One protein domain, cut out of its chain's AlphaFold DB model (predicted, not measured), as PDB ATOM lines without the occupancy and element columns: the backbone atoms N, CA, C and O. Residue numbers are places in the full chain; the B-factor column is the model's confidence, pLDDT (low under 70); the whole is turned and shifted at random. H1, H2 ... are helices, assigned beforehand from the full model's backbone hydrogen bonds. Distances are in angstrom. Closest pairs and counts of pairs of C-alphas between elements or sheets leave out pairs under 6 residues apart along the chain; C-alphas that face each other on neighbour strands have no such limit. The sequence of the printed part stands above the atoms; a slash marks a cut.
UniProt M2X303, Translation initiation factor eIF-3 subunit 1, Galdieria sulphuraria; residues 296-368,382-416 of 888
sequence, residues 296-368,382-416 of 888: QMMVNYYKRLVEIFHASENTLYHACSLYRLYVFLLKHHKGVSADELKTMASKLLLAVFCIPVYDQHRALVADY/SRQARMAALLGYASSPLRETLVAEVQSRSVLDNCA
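What this domain is: This is residues 296 to 368 and 382 to 416 of the 888 residues of the protein "Translation initiation factor eIF-3 subunit 1" of Galdieria sulphuraria (UniProt M2X303). Three long helices, H1, H2 and H3, run back and forth side by side as two successive helical hairpins, with H2 between the other two. The short H6 and H7 pack on H3, H5 is near H2, and residues 362 to 368 of H4 stick out at one end, adding to the length. The printed part has 108 residues with seven named helices, H1 to H7 in chain order, and no named strand: all helix. It is compact, with a radius of gyration of the C-alphas of 14.3 A, yet elongated, spanning 50 by 28 by 24 A.

Where its parts are: H2, the longest helix, takes residues 315 to 332 and measures 25.5 A, from C-alpha 315 at (-4.519, 11.006, 78.643). H1, residues 296 to 311, measures 22.8 A and begins at (4.831, -11.670, 79.116). H3, residues 338 to 353, measures 22.6 A. H4 is residues 360 to 368, H5 382 to 390, H6 399 to 407 and H7 411 to 414, where C-alpha 414 is at (-16.458, -6.444, 74.072).

How they stand to each other: H3 is the hub, touching H2, H6 and H7. H2 and H3 touch at C-alphas 319 and 351, 5.1 A apart, at a shallow tilt of 27 degrees, opposite ways. H1 and H2 touch at C-alphas 309 and 318, 4.8 A, at 16 degrees, also shallow and opposite ways. H6 touches H3 with residues 349 to 352 of H3 alone; C-alphas 352 and 403 are closest, 6.9 A. H7 touches H3 at C-alphas 342 and 414, 5.5 A. H5 is close to but not clearly touching H2, C-alphas 317 and 387 being closest at 7.4 A. H1 and H3 are apart, and H4 touches no helix. Every O i to N i+4 pair is within hydrogen-bond range in H1, H2, H3, H5 and H6; H4 has 3 of 5, and H7 is too short for such a pair.

The domain as a whole: The C-alphas of Gly 335 and Asp 367 are farthest apart, 50.5 A. Residues 369 to 381 are not printed, and C-alphas 368 and 382 are 18.9 A apart across this cut. Of the links printed whole, none is long. Confidence is under 70 at residues 333 to 335 and 359 to 368.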
ATOM      1  N   GLN A 296       5.047 -12.147  77.745       87.06
ATOM      2  CA  GLN A 296       4.831 -11.670  79.116       87.06
ATOM      3  C   GLN A 296       5.628 -10.398  79.456       87.06
ATOM      4  O   GLN A 296       5.127  -9.525  80.162       87.06
ATOM      5  N   MET A 297       6.845 -10.245  78.916       87.94
ATOM      6  CA  MET A 297       7.644  -9.028  79.120       87.94
ATOM      7  C   MET A 297       7.049  -7.835  78.365       87.94
ATOM      8  O   MET A 297       7.028  -6.729  78.894       87.94
ATOM      9  N   MET A 298       6.493  -8.057  77.169       90.06
ATOM     10  CA  MET A 298       5.785  -7.014  76.413       90.06
ATOM     11  C   MET A 298       4.456  -6.613  77.070       90.06
ATOM     12  O   MET A 298       4.110  -5.433  77.064       90.06
ATOM     13  N   VAL A 299       3.734  -7.554  77.690       90.19
ATOM     14  CA  VAL A 299       2.559  -7.232  78.521       90.19
ATOM     15  C   VAL A 299       2.967  -6.351  79.703       90.19
ATOM     16  O   VAL A 299       2.328  -5.326  79.930       90.19
ATOM     17  N   ASN A 300       4.052  -6.689  80.414       91.06
ATOM     18  CA  ASN A 300       4.560  -5.848  81.503       91.06
ATOM     19  C   ASN A 300       5.002  -4.458  81.004       91.06
ATOM     20  O   ASN A 300       4.638  -3.456  81.607       91.06
ATOM     21  N   TYR A 301       5.711  -4.383  79.870       93.50
ATOM     22  CA  TYR A 301       6.116  -3.119  79.239       93.50
ATOM     23  C   TYR A 301       4.930  -2.175  79.024       93.50
ATOM     24  O   TYR A 301       4.954  -1.036  79.487       93.50
ATOM     25  N   TYR A 302       3.868  -2.654  78.366       93.62
ATOM     26  CA  TYR A 302       2.702  -1.812  78.118       93.62
ATOM     27  C   TYR A 302       1.922  -1.501  79.403       93.62
ATOM     28  O   TYR A 302       1.490  -0.364  79.547       93.62
ATOM     29  N   LYS A 303       1.800  -2.431  80.366       93.06
ATOM     30  CA  LYS A 303       1.194  -2.140  81.684       93.06
ATOM     31  C   LYS A 303       1.923  -1.005  82.416       93.06
ATOM     32  O   LYS A 303       1.283  -0.048  82.837       93.06
ATOM     33  N   ARG A 304       3.258  -1.042  82.481       94.56
ATOM     34  CA  ARG A 304       4.048   0.034  83.102       94.56
ATOM     35  C   ARG A 304       3.975   1.351  82.320       94.56
ATOM     36  O   ARG A 304       3.952   2.408  82.935       94.56
ATOM     37  N   LEU A 305       3.868   1.323  80.987       94.19
ATOM     38  CA  LEU A 305       3.604   2.542  80.205       94.19
ATOM     39  C   LEU A 305       2.219   3.145  80.487       94.19
ATOM     40  O   LEU A 305       2.118   4.366  80.561       94.19
ATOM     41  N   VAL A 306       1.180   2.324  80.680       94.38
ATOM     42  CA  VAL A 306      -0.165   2.786  81.076       94.38
ATOM     43  C   VAL A 306      -0.099   3.557  82.394       94.38
ATOM     44  O   VAL A 306      -0.636   4.663  82.469       94.38
ATOM     45  N   GLU A 307       0.603   3.010  83.390       93.25
ATOM     46  CA  GLU A 307       0.827   3.627  84.706       93.25
ATOM     47  C   GLU A 307       1.637   4.935  84.597       93.25
ATOM     48  O   GLU A 307       1.214   5.964  85.119       93.25
ATOM     49  N   ILE A 308       2.752   4.940  83.855       94.06
ATOM     50  CA  ILE A 308       3.596   6.137  83.659       94.06
ATOM     51  C   ILE A 308       2.827   7.258  82.951       94.06
ATOM     52  O   ILE A 308       2.898   8.413  83.373       94.06
ATOM     53  N   PHE A 309       2.088   6.948  81.881       93.06
ATOM     54  CA  PHE A 309       1.322   7.970  81.167       93.06
ATOM     55  C   PHE A 309       0.127   8.474  81.983       93.06
ATOM     56  O   PHE A 309      -0.162   9.667  81.907       93.06
ATOM     57  N   HIS A 310      -0.484   7.628  82.822       91.50
ATOM     58  CA  HIS A 310      -1.495   8.049  83.797       91.50
ATOM     59  C   HIS A 310      -0.917   9.026  84.833       91.50
ATOM     60  O   HIS A 310      -1.427  10.132  84.979       91.50
ATOM     61  N   ALA A 311       0.199   8.672  85.482       91.00
ATOM     62  CA  ALA A 311       0.857   9.499  86.500       91.00
ATOM     63  C   ALA A 311       1.424  10.828  85.956       91.00
ATOM     64  O   ALA A 311       1.654  11.766  86.713       91.00
ATOM     65  N   SER A 312       1.651  10.917  84.640       87.94
ATOM     66  CA  SER A 312       2.030  12.157  83.941       87.94
ATOM     67  C   SER A 312       0.844  12.974  83.400       87.94
ATOM     68  O   SER A 312       1.062  13.909  82.633       87.94
ATOM     69  N   GLU A 313      -0.394  12.591  83.742       87.00
ATOM     70  CA  GLU A 313      -1.666  13.182  83.280       87.00
ATOM     71  C   GLU A 313      -1.847  13.209  81.744       87.00
ATOM     72  O   GLU A 313      -2.738  13.868  81.205       87.00
ATOM     73  N   ASN A 314      -1.043  12.439  81.003       88.62
ATOM     74  CA  ASN A 314      -1.065  12.432  79.546       88.62
ATOM     75  C   ASN A 314      -2.081  11.414  79.004       88.62
ATOM     76  O   ASN A 314      -1.740  10.305  78.575       88.62
ATOM     77  N   THR A 315      -3.350  11.818  79.028       90.12
ATOM     78  CA  THR A 315      -4.519  11.006  78.643       90.12
ATOM     79  C   THR A 315      -4.419  10.395  77.242       90.12
ATOM     80  O   THR A 315      -4.802   9.238  77.063       90.12
ATOM     81  N   LEU A 316      -3.850  11.111  76.264       91.19
ATOM     82  CA  LEU A 316      -3.648  10.617  74.896       91.19
ATOM     83  C   LEU A 316      -2.713   9.400  74.865       91.19
ATOM     84  O   LEU A 316      -3.104   8.330  74.396       91.19
ATOM     85  N   TYR A 317      -1.489   9.532  75.387       92.38
ATOM     86  CA  TYR A 317      -0.530   8.421  75.373       92.38
ATOM     87  C   TYR A 317      -0.927   7.294  76.331       92.38
ATOM     88  O   TYR A 317      -0.671   6.126  76.029       92.38
ATOM     89  N   HIS A 318      -1.635   7.607  77.419       93.81
ATOM     90  CA  HIS A 318      -2.269   6.617  78.283       93.81
ATOM     91  C   HIS A 318      -3.284   5.763  77.498       93.81
ATOM     92  O   HIS A 318      -3.131   4.541  77.436       93.81
ATOM     93  N   ALA A 319      -4.232   6.379  76.785       94.25
ATOM     94  CA  ALA A 319      -5.192   5.666  75.940       94.25
ATOM     95  C   ALA A 319      -4.511   4.865  74.808       94.25
ATOM     96  O   ALA A 319      -4.855   3.705  74.574       94.25
ATOM     97  N   CYS A 320      -3.487   5.423  74.149       93.44
ATOM     98  CA  CYS A 320      -2.701   4.689  73.150       93.44
ATOM     99  C   CYS A 320      -1.958   3.484  73.753       93.44
ATOM    100  O   CYS A 320      -1.874   2.431  73.118       93.44
ATOM    101  N   SER A 321      -1.432   3.598  74.976       94.06
ATOM    102  CA  SER A 321      -0.757   2.491  75.663       94.06
ATOM    103  C   SER A 321      -1.729   1.381  76.086       94.06
ATOM    104  O   SER A 321      -1.425   0.206  75.872       94.06
ATOM    105  N   LEU A 322      -2.937   1.733  76.547       93.56
ATOM    106  CA  LEU A 322      -4.035   0.787  76.781       93.56
ATOM    107  C   LEU A 322      -4.455   0.082  75.487       93.56
ATOM    108  O   LEU A 322      -4.632  -1.136  75.481       93.56
ATOM    109  N   TYR A 323      -4.552   0.814  74.374       92.94
ATOM    110  CA  TYR A 323      -4.882   0.234  73.073       92.94
ATOM    111  C   TYR A 323      -3.815  -0.768  72.613       92.94
ATOM    112  O   TYR A 323      -4.141  -1.889  72.214       92.94
ATOM    113  N   ARG A 324      -2.526  -0.410  72.726       91.50
ATOM    114  CA  ARG A 324      -1.415  -1.329  72.428       91.50
ATOM    115  C   ARG A 324      -1.450  -2.571  73.316       91.50
ATOM    116  O   ARG A 324      -1.302  -3.672  72.789       91.50
ATOM    117  N   LEU A 325      -1.693  -2.413  74.620       91.50
ATOM    118  CA  LEU A 325      -1.830  -3.518  75.570       91.50
ATOM    119  C   LEU A 325      -2.987  -4.455  75.187       91.50
ATOM    120  O   LEU A 325      -2.777  -5.660  75.067       91.50
ATOM    121  N   TYR A 326      -4.177  -3.910  74.931       90.62
ATOM    122  CA  TYR A 326      -5.367  -4.671  74.539       90.62
ATOM    123  C   TYR A 326      -5.156  -5.441  73.225       90.62
ATOM    124  O   TYR A 326      -5.357  -6.657  73.169       90.62
ATOM    125  N   VAL A 327      -4.646  -4.774  72.181       89.19
ATOM    126  CA  VAL A 327      -4.322  -5.412  70.891       89.19
ATOM    127  C   VAL A 327      -3.242  -6.491  71.039       89.19
ATOM    128  O   VAL A 327      -3.276  -7.492  70.320       89.19
ATOM    129  N   PHE A 328      -2.284  -6.315  71.952       88.94
ATOM    130  CA  PHE A 328      -1.249  -7.312  72.215       88.94
ATOM    131  C   PHE A 328      -1.807  -8.546  72.942       88.94
ATOM    132  O   PHE A 328      -1.516  -9.672  72.534       88.94
ATOM    133  N   LEU A 329      -2.650  -8.345  73.962       87.06
ATOM    134  CA  LEU A 329      -3.317  -9.423  74.701       87.06
ATOM    135  C   LEU A 329      -4.194 -10.280  73.778       87.06
ATOM    136  O   LEU A 329      -4.013 -11.497  73.751       87.06
ATOM    137  N   LEU A 330      -5.035  -9.657  72.940       84.94
ATOM    138  CA  LEU A 330      -5.864 -10.363  71.950       84.94
ATOM    139  C   LEU A 330      -5.052 -11.255  70.994       84.94
ATOM    140  O   LEU A 330      -5.513 -12.323  70.596       84.94
ATOM    141  N   LYS A 331      -3.844 -10.826  70.603       84.62
ATOM    142  CA  LYS A 331      -2.990 -11.577  69.668       84.62
ATOM    143  C   LYS A 331      -2.219 -12.720  70.323       84.62
ATOM    144  O   LYS A 331      -2.039 -13.762  69.697       84.62
ATOM    145  N   HIS A 332      -1.708 -12.507  71.535       79.06
ATOM    146  CA  HIS A 332      -0.694 -13.383  72.130       79.06
ATOM    147  C   HIS A 332      -1.173 -14.187  73.341       79.06
ATOM    148  O   HIS A 332      -0.501 -15.149  73.709       79.06
ATOM    149  N   HIS A 333      -2.306 -13.838  73.954       68.88
ATOM    150  CA  HIS A 333      -2.717 -14.397  75.240       68.88
ATOM    151  C   HIS A 333      -4.108 -15.047  75.157       68.88
ATOM    152  O   HIS A 333      -5.104 -14.527  75.648       68.88
ATOM    153  N   LYS A 334      -4.176 -16.242  74.551       64.06
ATOM    154  CA  LYS A 334      -5.424 -17.013  74.341       64.06
ATOM    155  C   LYS A 334      -6.105 -17.540  75.624       64.06
ATOM    156  O   LYS A 334      -7.091 -18.256  75.519       64.06
ATOM    157  N   GLY A 335      -5.566 -17.231  76.804       65.56
ATOM    158  CA  GLY A 335      -6.065 -17.682  78.110       65.56
ATOM    159  C   GLY A 335      -6.361 -16.549  79.098       65.56
ATOM    160  O   GLY A 335      -6.306 -16.786  80.297       65.56
ATOM    161  N   VAL A 336      -6.589 -15.318  78.624       72.06
ATOM    162  CA  VAL A 336      -7.120 -14.224  79.467       72.06
ATOM    163  C   VAL A 336      -8.599 -14.494  79.747       72.06
ATOM    164  O   VAL A 336      -9.305 -14.970  78.855       72.06
ATOM    165  N   SER A 337      -9.077 -14.188  80.957       80.88
ATOM    166  CA  SER A 337     -10.505 -14.320  81.267       80.88
ATOM    167  C   SER A 337     -11.342 -13.398  80.372       80.88
ATOM    168  O   SER A 337     -10.944 -12.267  80.081       80.88
ATOM    169  N   ALA A 338     -12.532 -13.846  79.963       81.88
ATOM    170  CA  ALA A 338     -13.470 -13.004  79.217       81.88
ATOM    171  C   ALA A 338     -13.830 -11.722  79.996       81.88
ATOM    172  O   ALA A 338     -14.009 -10.665  79.398       81.88
ATOM    173  N   ASP A 339     -13.853 -11.804  81.327       84.62
ATOM    174  CA  ASP A 339     -14.168 -10.687  82.219       84.62
ATOM    175  C   ASP A 339     -13.000  -9.689  82.364       84.62
ATOM    176  O   ASP A 339     -13.187  -8.471  82.330       84.62
ATOM    177  N   GLU A 340     -11.757 -10.185  82.385       85.25
ATOM    178  CA  GLU A 340     -10.556  -9.341  82.302       85.25
ATOM    179  C   GLU A 340     -10.492  -8.610  80.950       85.25
ATOM    180  O   GLU A 340     -10.185  -7.418  80.903       85.25
ATOM    181  N   LEU A 341     -10.825  -9.291  79.845       85.44
ATOM    182  CA  LEU A 341     -10.924  -8.670  78.519       85.44
ATOM    183  C   LEU A 341     -12.032  -7.612  78.466       85.44
ATOM    184  O   LEU A 341     -11.788  -6.529  77.930       85.44
ATOM    185  N   LYS A 342     -13.204  -7.882  79.057       88.75
ATOM    186  CA  LYS A 342     -14.328  -6.935  79.153       88.75
ATOM    187  C   LYS A 342     -13.961  -5.695  79.967       88.75
ATOM    188  O   LYS A 342     -14.229  -4.568  79.539       88.75
ATOM    189  N   THR A 343     -13.282  -5.885  81.095       89.44
ATOM    190  CA  THR A 343     -12.770  -4.799  81.944       89.44
ATOM    191  C   THR A 343     -11.725  -3.965  81.201       89.44
ATOM    192  O   THR A 343     -11.800  -2.738  81.190       89.44
ATOM    193  N   MET A 344     -10.776  -4.607  80.512       88.94
ATOM    194  CA  MET A 344      -9.742  -3.914  79.732       88.94
ATOM    195  C   MET A 344     -10.307  -3.164  78.518       88.94
ATOM    196  O   MET A 344      -9.864  -2.048  78.247       88.94
ATOM    197  N   ALA A 345     -11.292  -3.731  77.813       90.69
ATOM    198  CA  ALA A 345     -12.010  -3.049  76.734       90.69
ATOM    199  C   ALA A 345     -12.768  -1.823  77.267       90.69
ATOM    200  O   ALA A 345     -12.663  -0.737  76.699       90.69
ATOM    201  N   SER A 346     -13.440  -1.967  78.413       92.50
ATOM    202  CA  SER A 346     -14.166  -0.885  79.088       92.50
ATOM    203  C   SER A 346     -13.236   0.245  79.549       92.50
ATOM    204  O   SER A 346     -13.507   1.410  79.258       92.50
ATOM    205  N   LYS A 347     -12.089  -0.075  80.173       92.44
ATOM    206  CA  LYS A 347     -11.049   0.915  80.519       92.44
ATOM    207  C   LYS A 347     -10.485   1.614  79.282       92.44
ATOM    208  O   LYS A 347     -10.333   2.830  79.296       92.44
ATOM    209  N   LEU A 348     -10.204   0.874  78.205       93.31
ATOM    210  CA  LEU A 348      -9.745   1.445  76.936       93.31
ATOM    211  C   LEU A 348     -10.780   2.421  76.355       93.31
ATOM    212  O   LEU A 348     -10.419   3.525  75.958       93.31
ATOM    213  N   LEU A 349     -12.059   2.038  76.336       92.44
ATOM    214  CA  LEU A 349     -13.144   2.880  75.839       92.44
ATOM    215  C   LEU A 349     -13.234   4.194  76.629       92.44
ATOM    216  O   LEU A 349     -13.240   5.276  76.039       92.44
ATOM    217  N   LEU A 350     -13.238   4.096  77.962       93.25
ATOM    218  CA  LEU A 350     -13.246   5.249  78.860       93.25
ATOM    219  C   LEU A 350     -12.020   6.137  78.644       93.25
ATOM    220  O   LEU A 350     -12.184   7.335  78.431       93.25
ATOM    221  N   ALA A 351     -10.813   5.567  78.614       93.94
ATOM    222  CA  ALA A 351      -9.576   6.311  78.395       93.94
ATOM    223  C   ALA A 351      -9.595   7.110  77.083       93.94
ATOM    224  O   ALA A 351      -9.186   8.266  77.075       93.94
ATOM    225  N   VAL A 352     -10.113   6.524  75.997       93.38
ATOM    226  CA  VAL A 352     -10.201   7.162  74.671       93.38
ATOM    227  C   VAL A 352     -11.201   8.321  74.658       93.38
ATOM    228  O   VAL A 352     -10.895   9.380  74.111       93.38
ATOM    229  N   PHE A 353     -12.368   8.174  75.294       90.62
ATOM    230  CA  PHE A 353     -13.335   9.277  75.390       90.62
ATOM    231  C   PHE A 353     -12.958  10.337  76.428       90.62
ATOM    232  O   PHE A 353     -13.358  11.486  76.273       90.62
ATOM    233  N   CYS A 354     -12.125   9.992  77.413       92.56
ATOM    234  CA  CYS A 354     -11.536  10.930  78.370       92.56
ATOM    235  C   CYS A 354     -10.402  11.790  77.792       92.56
ATOM    236  O   CYS A 354      -9.966  12.719  78.471       92.56
ATOM    237  N   ILE A 355      -9.916  11.519  76.572       92.19
ATOM    238  CA  ILE A 355      -8.952  12.401  75.897       92.19
ATOM    239  C   ILE A 355      -9.646  13.746  75.614       92.19
ATOM    240  O   ILE A 355     -10.653  13.749  74.888       92.19
ATOM    241  N   PRO A 356      -9.115  14.880  76.117       86.44
ATOM    242  CA  PRO A 356      -9.608  16.210  75.783       86.44
ATOM    243  C   PRO A 356      -9.699  16.427  74.270       86.44
ATOM    244  O   PRO A 356      -8.837  15.997  73.504       86.44
ATOM    245  N   VAL A 357     -10.757  17.109  73.827       82.19
ATOM    246  CA  VAL A 357     -10.978  17.400  72.396       82.19
ATOM    247  C   VAL A 357      -9.928  18.382  71.857       82.19
ATOM    248  O   VAL A 357      -9.650  18.401  70.661       82.19
ATOM    249  N   TYR A 358      -9.313  19.162  72.745       76.81
ATOM    250  CA  TYR A 358      -8.237  20.097  72.453       76.81
ATOM    251  C   TYR A 358      -7.089  19.944  73.452       76.81
ATOM    252  O   TYR A 358      -7.282  19.524  74.591       76.81
ATOM    253  N   ASP A 359      -5.886  20.316  73.026       68.94
ATOM    254  CA  ASP A 359      -4.692  20.248  73.863       68.94
ATOM    255  C   ASP A 359      -4.625  21.465  74.808       68.94
ATOM    256  O   ASP A 359      -4.184  22.557  74.434       68.94
ATOM    257  N   GLN A 360      -5.077  21.264  76.051       65.44
ATOM    258  CA  GLN A 360      -4.983  22.244  77.144       65.44
ATOM    259  C   GLN A 360      -3.534  22.703  77.377       65.44
ATOM    260  O   GLN A 360      -3.281  23.877  77.657       65.44
ATOM    261  N   HIS A 361      -2.560  21.803  77.221       62.75
ATOM    262  CA  HIS A 361      -1.155  22.112  77.453       62.75
ATOM    263  C   HIS A 361      -0.594  22.993  76.329       62.75
ATOM    264  O   HIS A 361       0.146  23.940  76.603       62.75
ATOM    265  N   ARG A 362      -1.011  22.764  75.077       60.44
ATOM    266  CA  ARG A 362      -0.714  23.644  73.934       60.44
ATOM    267  C   ARG A 362      -1.315  25.036  74.104       60.44
ATOM    268  O   ARG A 362      -0.644  26.005  73.766       60.44
ATOM    269  N   ALA A 363      -2.519  25.162  74.667       56.03
ATOM    270  CA  ALA A 363      -3.134  26.462  74.961       56.03
ATOM    271  C   ALA A 363      -2.348  27.269  76.013       56.03
ATOM    272  O   ALA A 363      -2.159  28.476  75.868       56.03
ATOM    273  N   LEU A 364      -1.829  26.608  77.054       57.25
ATOM    274  CA  LEU A 364      -0.968  27.246  78.059       57.25
ATOM    275  C   LEU A 364       0.419  27.617  77.499       57.25
ATOM    276  O   LEU A 364       0.952  28.685  77.807       57.25
ATOM    277  N   VAL A 365       0.993  26.749  76.662       54.88
ATOM    278  CA  VAL A 365       2.310  26.929  76.023       54.88
ATOM    279  C   VAL A 365       2.270  27.995  74.919       54.88
ATOM    280  O   VAL A 365       3.234  28.744  74.771       54.88
ATOM    281  N   ALA A 366       1.158  28.144  74.192       55.47
ATOM    282  CA  ALA A 366       1.017  29.131  73.121       55.47
ATOM    283  C   ALA A 366       1.173  30.588  73.598       55.47
ATOM    284  O   ALA A 366       1.757  31.392  72.875       55.47
ATOM    285  N   ASP A 367       0.732  30.927  74.812       53.34
ATOM    286  CA  ASP A 367       0.880  32.292  75.341       53.34
ATOM    287  C   ASP A 367       2.257  32.541  75.981       53.34
ATOM    288  O   ASP A 367       2.858  33.593  75.771       53.34
ATOM    289  N   TYR A 368       2.776  31.584  76.762       52.03
ATOM    290  CA  TYR A 368       4.011  31.775  77.544       52.03
ATOM    291  C   TYR A 368       5.299  31.364  76.820       52.03
ATOM    292  O   TYR A 368       6.369  31.898  77.107       52.03
ATOM    293  N   SER A 382       9.536  17.069  69.264       75.69
ATOM    294  CA  SER A 382      10.525  16.003  69.510       75.69
ATOM    295  C   SER A 382      10.170  15.152  70.740       75.69
ATOM    296  O   SER A 382      10.381  13.938  70.744       75.69
ATOM    297  N   ARG A 383       9.593  15.762  71.784       81.31
ATOM    298  CA  ARG A 383       9.094  15.081  72.988       81.31
ATOM    299  C   ARG A 383       7.940  14.143  72.634       81.31
ATOM    300  O   ARG A 383       8.017  12.956  72.942       81.31
ATOM    301  N   GLN A 384       6.934  14.652  71.921       82.62
ATOM    302  CA  GLN A 384       5.791  13.867  71.445       82.62
ATOM    303  C   GLN A 384       6.230  12.759  70.471       82.62
ATOM    304  O   GLN A 384       5.805  11.613  70.602       82.62
ATOM    305  N   ALA A 385       7.157  13.039  69.547       85.56
ATOM    306  CA  ALA A 385       7.710  12.017  68.654       85.56
ATOM    307  C   ALA A 385       8.418  10.880  69.418       85.56
ATOM    308  O   ALA A 385       8.237   9.712  69.076       85.56
ATOM    309  N   ARG A 386       9.167  11.183  70.491       86.06
ATOM    310  CA  ARG A 386       9.767  10.150  71.358       86.06
ATOM    311  C   ARG A 386       8.717   9.339  72.119       86.06
ATOM    312  O   ARG A 386       8.809   8.115  72.133       86.06
ATOM    313  N   MET A 387       7.695   9.986  72.685       89.88
ATOM    314  CA  MET A 387       6.576   9.300  73.353       89.88
ATOM    315  C   MET A 387       5.823   8.362  72.394       89.88
ATOM    316  O   MET A 387       5.511   7.225  72.746       89.88
ATOM    317  N   ALA A 388       5.599   8.800  71.151       91.38
ATOM    318  CA  ALA A 388       5.003   7.990  70.092       91.38
ATOM    319  C   ALA A 388       5.879   6.782  69.711       91.38
ATOM    320  O   ALA A 388       5.367   5.662  69.598       91.38
ATOM    321  N   ALA A 389       7.196   6.982  69.591       91.19
ATOM    322  CA  ALA A 389       8.151   5.923  69.273       91.19
ATOM    323  C   ALA A 389       8.161   4.802  70.328       91.19
ATOM    324  O   ALA A 389       8.138   3.630  69.952       91.19
ATOM    325  N   LEU A 390       8.074   5.123  71.630       90.38
ATOM    326  CA  LEU A 390       7.988   4.122  72.715       90.38
ATOM    327  C   LEU A 390       6.823   3.132  72.544       90.38
ATOM    328  O   LEU A 390       6.934   1.974  72.958       90.38
ATOM    329  N   LEU A 391       5.729   3.580  71.923       90.50
ATOM    330  CA  LEU A 391       4.532   2.799  71.595       90.50
ATOM    331  C   LEU A 391       4.531   2.266  70.147       90.50
ATOM    332  O   LEU A 391       3.529   1.714  69.685       90.50
ATOM    333  N   GLY A 392       5.629   2.425  69.406       87.31
ATOM    334  CA  GLY A 392       5.774   1.975  68.020       87.31
ATOM    335  C   GLY A 392       4.932   2.756  67.006       87.31
ATOM    336  O   GLY A 392       4.539   2.186  65.989       87.31
ATOM    337  N   TYR A 393       4.586   4.015  67.288       89.38
ATOM    338  CA  TYR A 393       3.992   4.928  66.307       89.38
ATOM    339  C   TYR A 393       5.091   5.787  65.660       89.38
ATOM    340  O   TYR A 393       6.014   6.230  66.338       89.38
ATOM    341  N   ALA A 394       4.995   6.028  64.348       86.38
ATOM    342  CA  ALA A 394       5.983   6.822  63.603       86.38
ATOM    343  C   ALA A 394       5.852   8.343  63.837       86.38
ATOM    344  O   ALA A 394       6.806   9.090  63.639       86.38
ATOM    345  N   SER A 395       4.674   8.793  64.264       85.00
ATOM    346  CA  SER A 395       4.343  10.176  64.616       85.00
ATOM    347  C   SER A 395       3.368  10.184  65.794       85.00
ATOM    348  O   SER A 395       2.791   9.146  66.121       85.00
ATOM    349  N   SER A 396       3.154  11.347  66.417       85.56
ATOM    350  CA  SER A 396       2.121  11.500  67.451       85.56
ATOM    351  C   SER A 396       0.738  11.107  66.894       85.56
ATOM    352  O   SER A 396       0.348  11.654  65.858       85.56
ATOM    353  N   PRO A 397       0.022  10.139  67.500       86.88
ATOM    354  CA  PRO A 397      -1.322   9.767  67.069       86.88
ATOM    355  C   PRO A 397      -2.330  10.866  67.427       86.88
ATOM    356  O   PRO A 397      -2.203  11.522  68.458       86.88
ATOM    357  N   LEU A 398      -3.365  11.047  66.603       87.12
ATOM    358  CA  LEU A 398      -4.465  11.966  66.902       87.12
ATOM    359  C   LEU A 398      -5.627  11.219  67.570       87.12
ATOM    360  O   LEU A 398      -5.859  10.036  67.304       87.12
ATOM    361  N   ARG A 399      -6.403  11.937  68.394       88.69
ATOM    362  CA  ARG A 399      -7.613  11.418  69.059       88.69
ATOM    363  C   ARG A 399      -8.578  10.771  68.060       88.69
ATOM    364  O   ARG A 399      -9.050   9.666  68.296       88.69
ATOM    365  N   GLU A 400      -8.816  11.427  66.925       87.94
ATOM    366  CA  GLU A 400      -9.692  10.941  65.848       87.94
ATOM    367  C   GLU A 400      -9.230   9.592  65.280       87.94
ATOM    368  O   GLU A 400     -10.035   8.681  65.096       87.94
ATOM    369  N   THR A 401      -7.919   9.433  65.060       89.12
ATOM    370  CA  THR A 401      -7.336   8.181  64.558       89.12
ATOM    371  C   THR A 401      -7.547   7.048  65.557       89.12
ATOM    372  O   THR A 401      -7.906   5.941  65.165       89.12
ATOM    373  N   LEU A 402      -7.384   7.328  66.854       89.44
ATOM    374  CA  LEU A 402      -7.589   6.343  67.914       89.44
ATOM    375  C   LEU A 402      -9.071   5.953  68.067       89.44
ATOM    376  O   LEU A 402      -9.370   4.772  68.221       89.44
ATOM    377  N   VAL A 403     -10.002   6.908  67.956       88.94
ATOM    378  CA  VAL A 403     -11.452   6.628  67.952       88.94
ATOM    379  C   VAL A 403     -11.828   5.718  66.772       88.94
ATOM    380  O   VAL A 403     -12.514   4.714  66.973       88.94
ATOM    381  N   ALA A 404     -11.314   5.988  65.569       87.69
ATOM    382  CA  ALA A 404     -11.532   5.134  64.397       87.69
ATOM    383  C   ALA A 404     -10.898   3.729  64.545       87.69
ATOM    384  O   ALA A 404     -11.485   2.721  64.139       87.69
ATOM    385  N   GLU A 405      -9.718   3.625  65.168       87.12
ATOM    386  CA  GLU A 405      -9.070   2.341  65.482       87.12
ATOM    387  C   GLU A 405      -9.851   1.502  66.516       87.12
ATOM    388  O   GLU A 405      -9.850   0.271  66.439       87.12
ATOM    389  N   VAL A 406     -10.549   2.145  67.457       87.25
ATOM    390  CA  VAL A 406     -11.421   1.489  68.451       87.25
ATOM    391  C   VAL A 406     -12.727   0.999  67.817       87.25
ATOM    392  O   VAL A 406     -13.136  -0.139  68.061       87.25
ATOM    393  N   GLN A 407     -13.353   1.815  66.961       85.00
ATOM    394  CA  GLN A 407     -14.556   1.442  66.202       85.00
ATOM    395  C   GLN A 407     -14.292   0.250  65.266       85.00
ATOM    396  O   GLN A 407     -15.016  -0.742  65.296       85.00
ATOM    397  N   SER A 408     -13.224   0.314  64.464       82.50
ATOM    398  CA  SER A 408     -12.905  -0.697  63.437       82.50
ATOM    399  C   SER A 408     -12.492  -2.072  63.980       82.50
ATOM    400  O   SER A 408     -12.393  -3.027  63.210       82.50
ATOM    401  N   ARG A 409     -12.246  -2.198  65.291       78.81
ATOM    402  CA  ARG A 409     -11.805  -3.441  65.948       78.81
ATOM    403  C   ARG A 409     -12.842  -4.073  66.879       78.81
ATOM    404  O   ARG A 409     -12.457  -4.913  67.692       78.81
ATOM    405  N   SER A 410     -14.119  -3.689  66.792       74.19
ATOM    406  CA  SER A 410     -15.188  -4.259  67.636       74.19
ATOM    407  C   SER A 410     -14.910  -4.156  69.146       74.19
ATOM    408  O   SER A 410     -15.379  -4.968  69.941       74.19
ATOM    409  N   VAL A 411     -14.156  -3.138  69.586       80.12
ATOM    410  CA  VAL A 411     -13.914  -2.911  71.025       80.12
ATOM    411  C   VAL A 411     -15.240  -2.636  71.743       80.12
ATOM    412  O   VAL A 411     -15.462  -3.157  72.827       80.12
ATOM    413  N   LEU A 412     -16.141  -1.895  71.087       79.12
ATOM    414  CA  LEU A 412     -17.506  -1.598  71.543       79.12
ATOM    415  C   LEU A 412     -18.342  -2.854  71.839       79.12
ATOM    416  O   LEU A 412     -19.178  -2.834  72.744       79.12
ATOM    417  N   ASP A 413     -18.112  -3.948  71.112       83.06
ATOM    418  CA  ASP A 413     -18.845  -5.201  71.305       83.06
ATOM    419  C   ASP A 413     -18.391  -5.898  72.598       83.06
ATOM    420  O   ASP A 413     -19.223  -6.393  73.355       83.06
ATOM    421  N   ASN A 414     -17.091  -5.824  72.904       84.00
ATOM    422  CA  ASN A 414     -16.458  -6.444  74.072       84.00
ATOM    423  C   ASN A 414     -16.533  -5.609  75.369       84.00
ATOM    424  O   ASN A 414     -16.063  -6.070  76.406       84.00
ATOM    425  N   CYS A 415     -17.072  -4.389  75.339       87.19
ATOM    426  CA  CYS A 415     -17.225  -3.539  76.526       87.19
ATOM    427  C   CYS A 415     -18.415  -3.947  77.416       87.19
ATOM    428  O   CYS A 415     -19.282  -4.729  77.021       87.19
ATOM    429  N   ALA A 416     -18.492  -3.367  78.619       87.06
ATOM    430  CA  ALA A 416     -19.733  -3.322  79.394       87.06
ATOM    431  C   ALA A 416     -20.872  -2.678  78.579       87.06
ATOM    432  O   ALA A 416     -20.648  -1.726  77.823       87.06
TER     433      ALA A 416